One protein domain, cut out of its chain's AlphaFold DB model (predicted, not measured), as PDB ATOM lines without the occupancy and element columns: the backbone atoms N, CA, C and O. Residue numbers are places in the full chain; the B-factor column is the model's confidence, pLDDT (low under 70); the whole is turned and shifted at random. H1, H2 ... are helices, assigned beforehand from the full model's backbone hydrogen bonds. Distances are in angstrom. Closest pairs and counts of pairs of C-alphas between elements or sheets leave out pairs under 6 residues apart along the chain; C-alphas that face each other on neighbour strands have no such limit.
ATOM      1  N   LEU A 111      -3.772  16.607 102.435       77.25
ATOM      2  CA  LEU A 111      -4.269  15.726 101.387       77.25
ATOM      3  C   LEU A 111      -5.760  15.460 101.627       77.25
ATOM      4  O   LEU A 111      -6.149  15.060 102.715       77.25
ATOM      5  N   SER A 112      -6.596  15.619 100.608       70.31
ATOM      6  CA  SER A 112      -8.043  15.355 100.696       70.31
ATOM      7  C   SER A 112      -8.421  13.881 100.488       70.31
ATOM      8  O   SER A 112      -9.579  13.501 100.621       70.31
ATOM      9  N   SER A 113      -7.449  13.036 100.139       75.06
ATOM     10  CA  SER A 113      -7.670  11.640  99.740       75.06
ATOM     11  C   SER A 113      -7.394  10.641 100.866       75.06
ATOM     12  O   SER A 113      -6.901  10.998 101.935       75.06
ATOM     13  N   LEU A 114      -7.598   9.349 100.581       72.38
ATOM     14  CA  LEU A 114      -7.196   8.227 101.444       72.38
ATOM     15  C   LEU A 114      -5.711   8.276 101.859       72.38
ATOM     16  O   LEU A 114      -5.354   7.748 102.910       72.38
ATOM     17  N   LYS A 115      -4.859   8.980 101.096       77.62
ATOM     18  CA  LYS A 115      -3.449   9.212 101.449       77.62
ATOM     19  C   LYS A 115      -3.256  10.095 102.682       77.62
ATOM     20  O   LYS A 115      -2.162  10.106 103.240       77.62
ATOM     21  N   LEU A 116      -4.282  10.823 103.132       81.12
ATOM     22  CA  LEU A 116      -4.221  11.573 104.386       81.12
ATOM     23  C   LEU A 116      -3.953  10.642 105.569       81.12
ATOM     24  O   LEU A 116      -3.161  10.978 106.444       81.12
ATOM     25  N   LYS A 117      -4.554   9.444 105.562       81.19
ATOM     26  CA  LYS A 117      -4.306   8.418 106.580       81.19
ATOM     27  C   LYS A 117      -2.831   8.044 106.634       81.19
ATOM     28  O   LYS A 117      -2.232   8.069 107.707       81.19
ATOM     29  N   ASP A 118      -2.245   7.767 105.473       83.06
ATOM     30  CA  ASP A 118      -0.829   7.423 105.360       83.06
ATOM     31  C   ASP A 118       0.066   8.576 105.834       83.06
ATOM     32  O   ASP A 118       1.039   8.349 106.552       83.06
ATOM     33  N   TYR A 119      -0.288   9.821 105.493       84.81
ATOM     34  CA  TYR A 119       0.430  11.007 105.960       84.81
ATOM     35  C   TYR A 119       0.378  11.162 107.486       84.81
ATOM     36  O   TYR A 119       1.408  11.432 108.101       84.81
ATOM     37  N   LEU A 120      -0.777  10.960 108.124       85.75
ATOM     38  CA  LEU A 120      -0.890  11.073 109.582       85.75
ATOM     39  C   LEU A 120      -0.047  10.022 110.308       85.75
ATOM     40  O   LEU A 120       0.648  10.352 111.273       85.75
ATOM     41  N   VAL A 121      -0.074   8.776 109.831       86.19
ATOM     42  CA  VAL A 121       0.779   7.702 110.359       86.19
ATOM     43  C   VAL A 121       2.254   8.060 110.160       86.19
ATOM     44  O   VAL A 121       3.052   7.980 111.094       86.19
ATOM     45  N   PHE A 122       2.615   8.546 108.972       87.19
ATOM     46  CA  PHE A 122       3.971   8.994 108.672       87.19
ATOM     47  C   PHE A 122       4.432  10.134 109.594       87.19
ATOM     48  O   PHE A 122       5.536  10.077 110.141       87.19
ATOM     49  N   LYS A 123       3.576  11.130 109.843       89.00
ATOM     50  CA  LYS A 123       3.841  12.235 110.772       89.00
ATOM     51  C   LYS A 123       4.101  11.729 112.192       89.00
ATOM     52  O   LYS A 123       5.059  12.174 112.822       89.00
ATOM     53  N   ARG A 124       3.304  10.776 112.691       89.31
ATOM     54  CA  ARG A 124       3.522  10.156 114.012       89.31
ATOM     55  C   ARG A 124       4.879   9.472 114.100       89.31
ATOM     56  O   ARG A 124       5.616   9.711 115.054       89.31
ATOM     57  N   ILE A 125       5.231   8.675 113.091       89.00
ATOM     58  CA  ILE A 125       6.526   7.985 113.043       89.00
ATOM     59  C   ILE A 125       7.673   9.002 113.038       89.00
ATOM     60  O   ILE A 125       8.614   8.858 113.817       89.00
ATOM     61  N   LEU A 126       7.582  10.065 112.234       89.56
ATOM     62  CA  LEU A 126       8.602  11.116 112.212       89.56
ATOM     63  C   LEU A 126       8.773  11.808 113.569       89.56
ATOM     64  O   LEU A 126       9.906  12.063 113.974       89.56
ATOM     65  N   LEU A 127       7.685  12.066 114.297       90.19
ATOM     66  CA  LEU A 127       7.750  12.646 115.643       90.19
ATOM     67  C   LEU A 127       8.412  11.694 116.651       90.19
ATOM     68  O   LEU A 127       9.225  12.134 117.465       90.19
ATOM     69  N   LEU A 128       8.125  10.390 116.580       88.19
ATOM     70  CA  LEU A 128       8.813   9.375 117.393       88.19
ATOM     71  C   LEU A 128      10.311   9.314 117.057       88.19
ATOM     72  O   LEU A 128      11.158   9.218 117.948       88.19
ATOM     73  N   MET A 129      10.658   9.427 115.772       86.62
ATOM     74  CA  MET A 129      12.051   9.483 115.331       86.62
ATOM     75  C   MET A 129      12.758  10.752 115.816       86.62
ATOM     76  O   MET A 129      13.897  10.659 116.272       86.62
ATOM     77  N   GLN A 130      12.084  11.905 115.780       89.25
ATOM     78  CA  GLN A 130      12.610  13.183 116.270       89.25
ATOM     79  C   GLN A 130      12.934  13.134 117.767       89.25
ATOM     80  O   GLN A 130      13.962  13.658 118.187       89.25
ATOM     81  N   LYS A 131      12.087  12.470 118.559       88.62
ATOM     82  CA  LYS A 131      12.301  12.254 119.997       88.62
ATOM     83  C   LYS A 131      13.408  11.243 120.314       88.62
ATOM     84  O   LYS A 131      13.751  11.073 121.477       88.62
ATOM     85  N   GLY A 132      13.945  10.545 119.310       88.19
ATOM     86  CA  GLY A 132      14.937   9.490 119.516       88.19
ATOM     87  C   GLY A 132      14.352   8.164 120.017       88.19
ATOM     88  O   GLY A 132      15.114   7.254 120.328       88.19
ATOM     89  N   GLU A 133      13.022   7.999 120.055       87.31
ATOM     90  CA  GLU A 133      12.381   6.795 120.619       87.31
ATOM     91  C   GLU A 133      12.737   5.516 119.845       87.31
ATOM     92  O   GLU A 133      12.763   4.435 120.424       87.31
ATOM     93  N   HIS A 134      13.098   5.637 118.566       86.44
ATOM     94  CA  HIS A 134      13.583   4.531 117.732       86.44
ATOM     95  C   HIS A 134      14.867   3.857 118.250       86.44
ATOM     96  O   HIS A 134      15.188   2.759 117.807       86.44
ATOM     97  N   GLN A 135      15.608   4.496 119.161       85.31
ATOM     98  CA  GLN A 135      16.795   3.907 119.796       85.31
ATOM     99  C   GLN A 135      16.432   2.932 120.926       85.31
ATOM    100  O   GLN A 135      17.252   2.105 121.317       85.31
ATOM    101  N   SER A 136      15.209   3.024 121.454       89.00
ATOM    102  CA  SER A 136      14.688   2.116 122.471       89.00
ATOM    103  C   SER A 136      13.855   1.019 121.824       89.00
ATOM    104  O   SER A 136      13.055   1.279 120.929       89.00
ATOM    105  N   LEU A 137      13.973  -0.201 122.345       86.19
ATOM    106  CA  LEU A 137      13.202  -1.362 121.899       86.19
ATOM    107  C   LEU A 137      11.684  -1.101 122.001       86.19
ATOM    108  O   LEU A 137      10.931  -1.378 121.071       86.19
ATOM    109  N   SER A 138      11.244  -0.449 123.084       86.69
ATOM    110  CA  SER A 138       9.842  -0.048 123.259       86.69
ATOM    111  C   SER A 138       9.381   0.947 122.187       86.69
ATOM    112  O   SER A 138       8.287   0.806 121.645       86.69
ATOM    113  N   GLY A 139      10.209   1.937 121.843       84.00
ATOM    114  CA  GLY A 139       9.867   2.914 120.810       84.00
ATOM    115  C   GLY A 139       9.900   2.325 119.399       84.00
ATOM    116  O   GLY A 139       9.077   2.692 118.561       84.00
ATOM    117  N   LEU A 140      10.774   1.348 119.157       86.44
ATOM    118  CA  LEU A 140      10.813   0.564 117.923       86.44
ATOM    119  C   LEU A 140       9.506  -0.213 117.711       86.44
ATOM    120  O   LEU A 140       8.913  -0.116 116.637       86.44
ATOM    121  N   PHE A 141       8.992  -0.880 118.750       86.75
ATOM    122  CA  PHE A 141       7.688  -1.546 118.677       86.75
ATOM    123  C   PHE A 141       6.539  -0.575 118.417       86.75
ATOM    124  O   PHE A 141       5.679  -0.879 117.595       86.75
ATOM    125  N   LYS A 142       6.545   0.622 119.024       87.06
ATOM    126  CA  LYS A 142       5.542   1.655 118.702       87.06
ATOM    127  C   LYS A 142       5.581   2.029 117.220       87.06
ATOM    128  O   LYS A 142       4.535   2.126 116.587       87.06
ATOM    129  N   ILE A 143       6.775   2.210 116.655       87.94
ATOM    130  CA  ILE A 143       6.940   2.528 115.229       87.94
ATOM    131  C   ILE A 143       6.425   1.383 114.354       87.94
ATOM    132  O   ILE A 143       5.758   1.649 113.357       87.94
ATOM    133  N   PHE A 144       6.696   0.127 114.714       87.19
ATOM    134  CA  PHE A 144       6.169  -1.024 113.982       87.19
ATOM    135  C   PHE A 144       4.643  -1.112 114.071       87.19
ATOM    136  O   PHE A 144       3.991  -1.253 113.036       87.19
ATOM    137  N   SER A 145       4.058  -0.922 115.252       87.00
ATOM    138  CA  SER A 145       2.602  -0.865 115.419       87.00
ATOM    139  C   SER A 145       1.961   0.247 114.582       87.00
ATOM    140  O   SER A 145       0.917   0.020 113.976       87.00
ATOM    141  N   GLU A 146       2.577   1.430 114.494       86.25
ATOM    142  CA  GLU A 146       2.101   2.505 113.610       86.25
ATOM    143  C   GLU A 146       2.288   2.140 112.128       86.25
ATOM    144  O   GLU A 146       1.377   2.332 111.323       86.25
ATOM    145  N   ARG A 147       3.432   1.552 111.752       84.81
ATOM    146  CA  ARG A 147       3.734   1.138 110.371       84.81
ATOM    147  C   ARG A 147       2.772   0.072 109.852       84.81
ATOM    148  O   ARG A 147       2.463   0.093 108.662       84.81
ATOM    149  N   ALA A 148       2.272  -0.806 110.718       84.69
ATOM    150  CA  ALA A 148       1.280  -1.816 110.361       84.69
ATOM    151  C   ALA A 148      -0.004  -1.212 109.749       84.69
ATOM    152  O   ALA A 148      -0.693  -1.885 108.990       84.69
ATOM    153  N   ASN A 149      -0.295   0.068 110.014       82.50
ATOM    154  CA  ASN A 149      -1.448   0.772 109.448       82.50
ATOM    155  C   ASN A 149      -1.230   1.337 108.033       82.50
ATOM    156  O   ASN A 149      -2.183   1.862 107.450       82.50
ATOM    157  N   LEU A 150      -0.007   1.274 107.494       81.06
ATOM    158  CA  LEU A 150       0.306   1.726 106.135       81.06
ATOM    159  C   LEU A 150      -0.075   0.661 105.101       81.06
ATOM    160  O   LEU A 150      -0.016  -0.533 105.377       81.06
ATOM    161  N   ASN A 151      -0.342   1.081 103.861       76.62
ATOM    162  CA  ASN A 151      -0.759   0.175 102.774       76.62
ATOM    163  C   ASN A 151       0.202  -0.998 102.493       76.62
ATOM    164  O   ASN A 151      -0.210  -2.004 101.927       76.62
ATOM    165  N   LYS A 152       1.489  -0.865 102.841       73.19
ATOM    166  CA  LYS A 152       2.498  -1.921 102.654       73.19
ATOM    167  C   LYS A 152       2.647  -2.861 103.854       73.19
ATOM    168  O   LYS A 152       3.406  -3.817 103.744       73.19
ATOM    169  N   GLY A 153       1.968  -2.582 104.966       80.25
ATOM    170  CA  GLY A 153       2.070  -3.363 106.193       80.25
ATOM    171  C   GLY A 153       3.485  -3.411 106.778       80.25
ATOM    172  O   GLY A 153       4.316  -2.509 106.579       80.25
ATOM    173  N   LEU A 154       3.742  -4.479 107.529       81.00
ATOM    174  CA  LEU A 154       5.037  -4.764 108.129       81.00
ATOM    175  C   LEU A 154       5.937  -5.512 107.132       81.00
ATOM    176  O   LEU A 154       5.463  -6.241 106.265       81.00
ATOM    177  N   PRO A 155       7.262  -5.325 107.210       79.81
ATOM    178  CA  PRO A 155       8.176  -6.178 106.466       79.81
ATOM    179  C   PRO A 155       8.094  -7.612 107.008       79.81
ATOM    180  O   PRO A 155       8.097  -7.807 108.221       79.81
ATOM    181  N   LYS A 156       8.097  -8.608 106.113       80.75
ATOM    182  CA  LYS A 156       7.945 -10.039 106.455       80.75
ATOM    183  C   LYS A 156       8.870 -10.515 107.575       80.75
ATOM    184  O   LYS A 156       8.450 -11.260 108.440       80.75
ATOM    185  N   VAL A 157      10.108 -10.018 107.591       82.00
ATOM    186  CA  VAL A 157      11.096 -10.329 108.638       82.00
ATOM    187  C   VAL A 157      10.568  -9.972 110.032       82.00
ATOM    188  O   VAL A 157      10.740 -10.733 110.973       82.00
ATOM    189  N   VAL A 158       9.883  -8.834 110.166       80.50
ATOM    190  CA  VAL A 158       9.312  -8.382 111.444       80.50
ATOM    191  C   VAL A 158       8.039  -9.156 111.785       80.50
ATOM    192  O   VAL A 158       7.800  -9.423 112.956       80.50
ATOM    193  N   GLU A 159       7.241  -9.540 110.786       79.50
ATOM    194  CA  GLU A 159       6.054 -10.385 110.993       79.50
ATOM    195  C   GLU A 159       6.432 -11.787 111.497       79.50
ATOM    196  O   GLU A 159       5.765 -12.325 112.376       79.50
ATOM    197  N   GLU A 160       7.522 -12.354 110.974       84.56
ATOM    198  CA  GLU A 160       8.048 -13.658 111.388       84.56
ATOM    199  C   GLU A 160       8.692 -13.610 112.782       84.56
ATOM    200  O   GLU A 160       8.518 -14.538 113.572       84.56
ATOM    201  N   GLU A 161       9.419 -12.535 113.107       83.81
ATOM    202  CA  GLU A 161      10.062 -12.377 114.418       83.81
ATOM    203  C   GLU A 161       9.079 -12.007 115.542       83.81
ATOM    204  O   GLU A 161       9.309 -12.372 116.697       83.81
ATOM    205  N   TYR A 162       7.989 -11.295 115.230       82.12
ATOM    206  CA  TYR A 162       7.043 -10.764 116.221       82.12
ATOM    207  C   TYR A 162       5.579 -10.983 115.801       82.12
ATOM    208  O   TYR A 162       4.870 -10.016 115.498       82.12
ATOM    209  N   PRO A 163       5.081 -12.233 115.833       78.50
ATOM    210  CA  PRO A 163       3.718 -12.558 115.405       78.50
ATOM    211  C   PRO A 163       2.628 -11.924 116.286       78.50
ATOM    212  O   PRO A 163       1.515 -11.688 115.820       78.50
ATOM    213  N   ASP A 164       2.942 -11.600 117.543       81.69
ATOM    214  CA  ASP A 164       1.992 -11.018 118.503       81.69
ATOM    215  C   ASP A 164       1.859  -9.486 118.396       81.69
ATOM    216  O   ASP A 164       1.149  -8.854 119.191       81.69
ATOM    217  N   LEU A 165       2.554  -8.851 117.443       79.62
ATOM    218  CA  LEU A 165       2.543  -7.400 117.305       79.62
ATOM    219  C   LEU A 165       1.169  -6.906 116.833       79.62
ATOM    220  O   LEU A 165       0.740  -7.145 115.705       79.62
ATOM    221  N   LYS A 166       0.491  -6.138 117.690       79.44
ATOM    222  CA  LYS A 166      -0.799  -5.531 117.353       79.44
ATOM    223  C   LYS A 166      -0.612  -4.198 116.614       79.44
ATOM    224  O   LYS A 166       0.230  -3.388 117.028       79.44
ATOM    225  N   PRO A 167      -1.405  -3.932 115.558       79.50
ATOM    226  CA  PRO A 167      -1.418  -2.632 114.899       79.50
ATOM    227  C   PRO A 167      -1.921  -1.547 115.858       79.50
ATOM    228  O   PRO A 167      -2.777  -1.792 116.712       79.50
ATOM    229  N   ALA A 168      -1.374  -0.339 115.725       78.25
ATOM    230  CA  ALA A 168      -1.799   0.803 116.525       78.25
ATOM    231  C   ALA A 168      -3.246   1.194 116.190       78.25
ATOM    232  O   ALA A 168      -3.695   1.035 115.053       78.25
ATOM    233  N   VAL A 169      -3.968   1.754 117.164       76.62
ATOM    234  CA  VAL A 169      -5.335   2.244 116.945       76.62
ATOM    235  C   VAL A 169      -5.316   3.326 115.863       76.62
ATOM    236  O   VAL A 169      -4.633   4.351 115.982       76.62
ATOM    237  N   ILE A 170      -6.060   3.075 114.788       69.56
ATOM    238  CA  ILE A 170      -6.176   3.995 113.659       69.56
ATOM    239  C   ILE A 170      -6.897   5.257 114.154       69.56
ATOM    240  O   ILE A 170      -7.977   5.140 114.732       69.56
ATOM    241  N   PRO A 171      -6.348   6.466 113.938       61.84
ATOM    242  CA  PRO A 171      -7.093   7.685 114.220       61.84
ATOM    243  C   PRO A 171      -8.337   7.750 113.330       61.84
ATOM    244  O   PRO A 171      -8.228   7.646 112.107       61.84
TER     245      PRO A 171
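Overview. This is residues 111 to 171 of the 182 residues of the protein "LAGLIDADG_2 domain-containing protein" of Gibberella zeae (UniProt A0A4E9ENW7). A helical hairpin of H1 and H2, side by side, makes the main body; the short helix H3 sits a little off from it, on the side of H2 away from H1. After H3, residues 162 to 171 fold back past H2 with no named element. The printed part has 61 residues with three named helices, H1, H2, H3 in order, and no named strand: all helix. It is compact, with a radius of gyration of the C-alphas of 11.8 A and spans of 35 by 25 by 17 A.

Along the chain. H1, residues 115 to 130, runs 22.2 A from C-alpha 115 at (-3.449, 9.212, 101.449). H2, residues 137 to 147, spans 15.1 A. H3, residues 156 to 161, ends at C-alpha 161 at (10.062, -12.377, 114.418).

Arrangement. H1 touches H2 with residues 121 to 128 alone; the closest C-alphas, of Ile 125 and Ile 143, are 5.9 A apart. This hairpin has a shallow tilt of 13 degrees, opposite ways. H3 is apart from H1, and only just apart from H2, with closest C-alphas 8.4 A apart. In H1, H2 and H3 every O i to N i+4 pair is within hydrogen-bond range.

Size, cuts and confidence. The C-alphas farthest apart, of Ser 112 and Glu 161, are 35.8 A apart. The printed part has no cut, and both links are short. Residues 170 to 171 have pLDDT under 70.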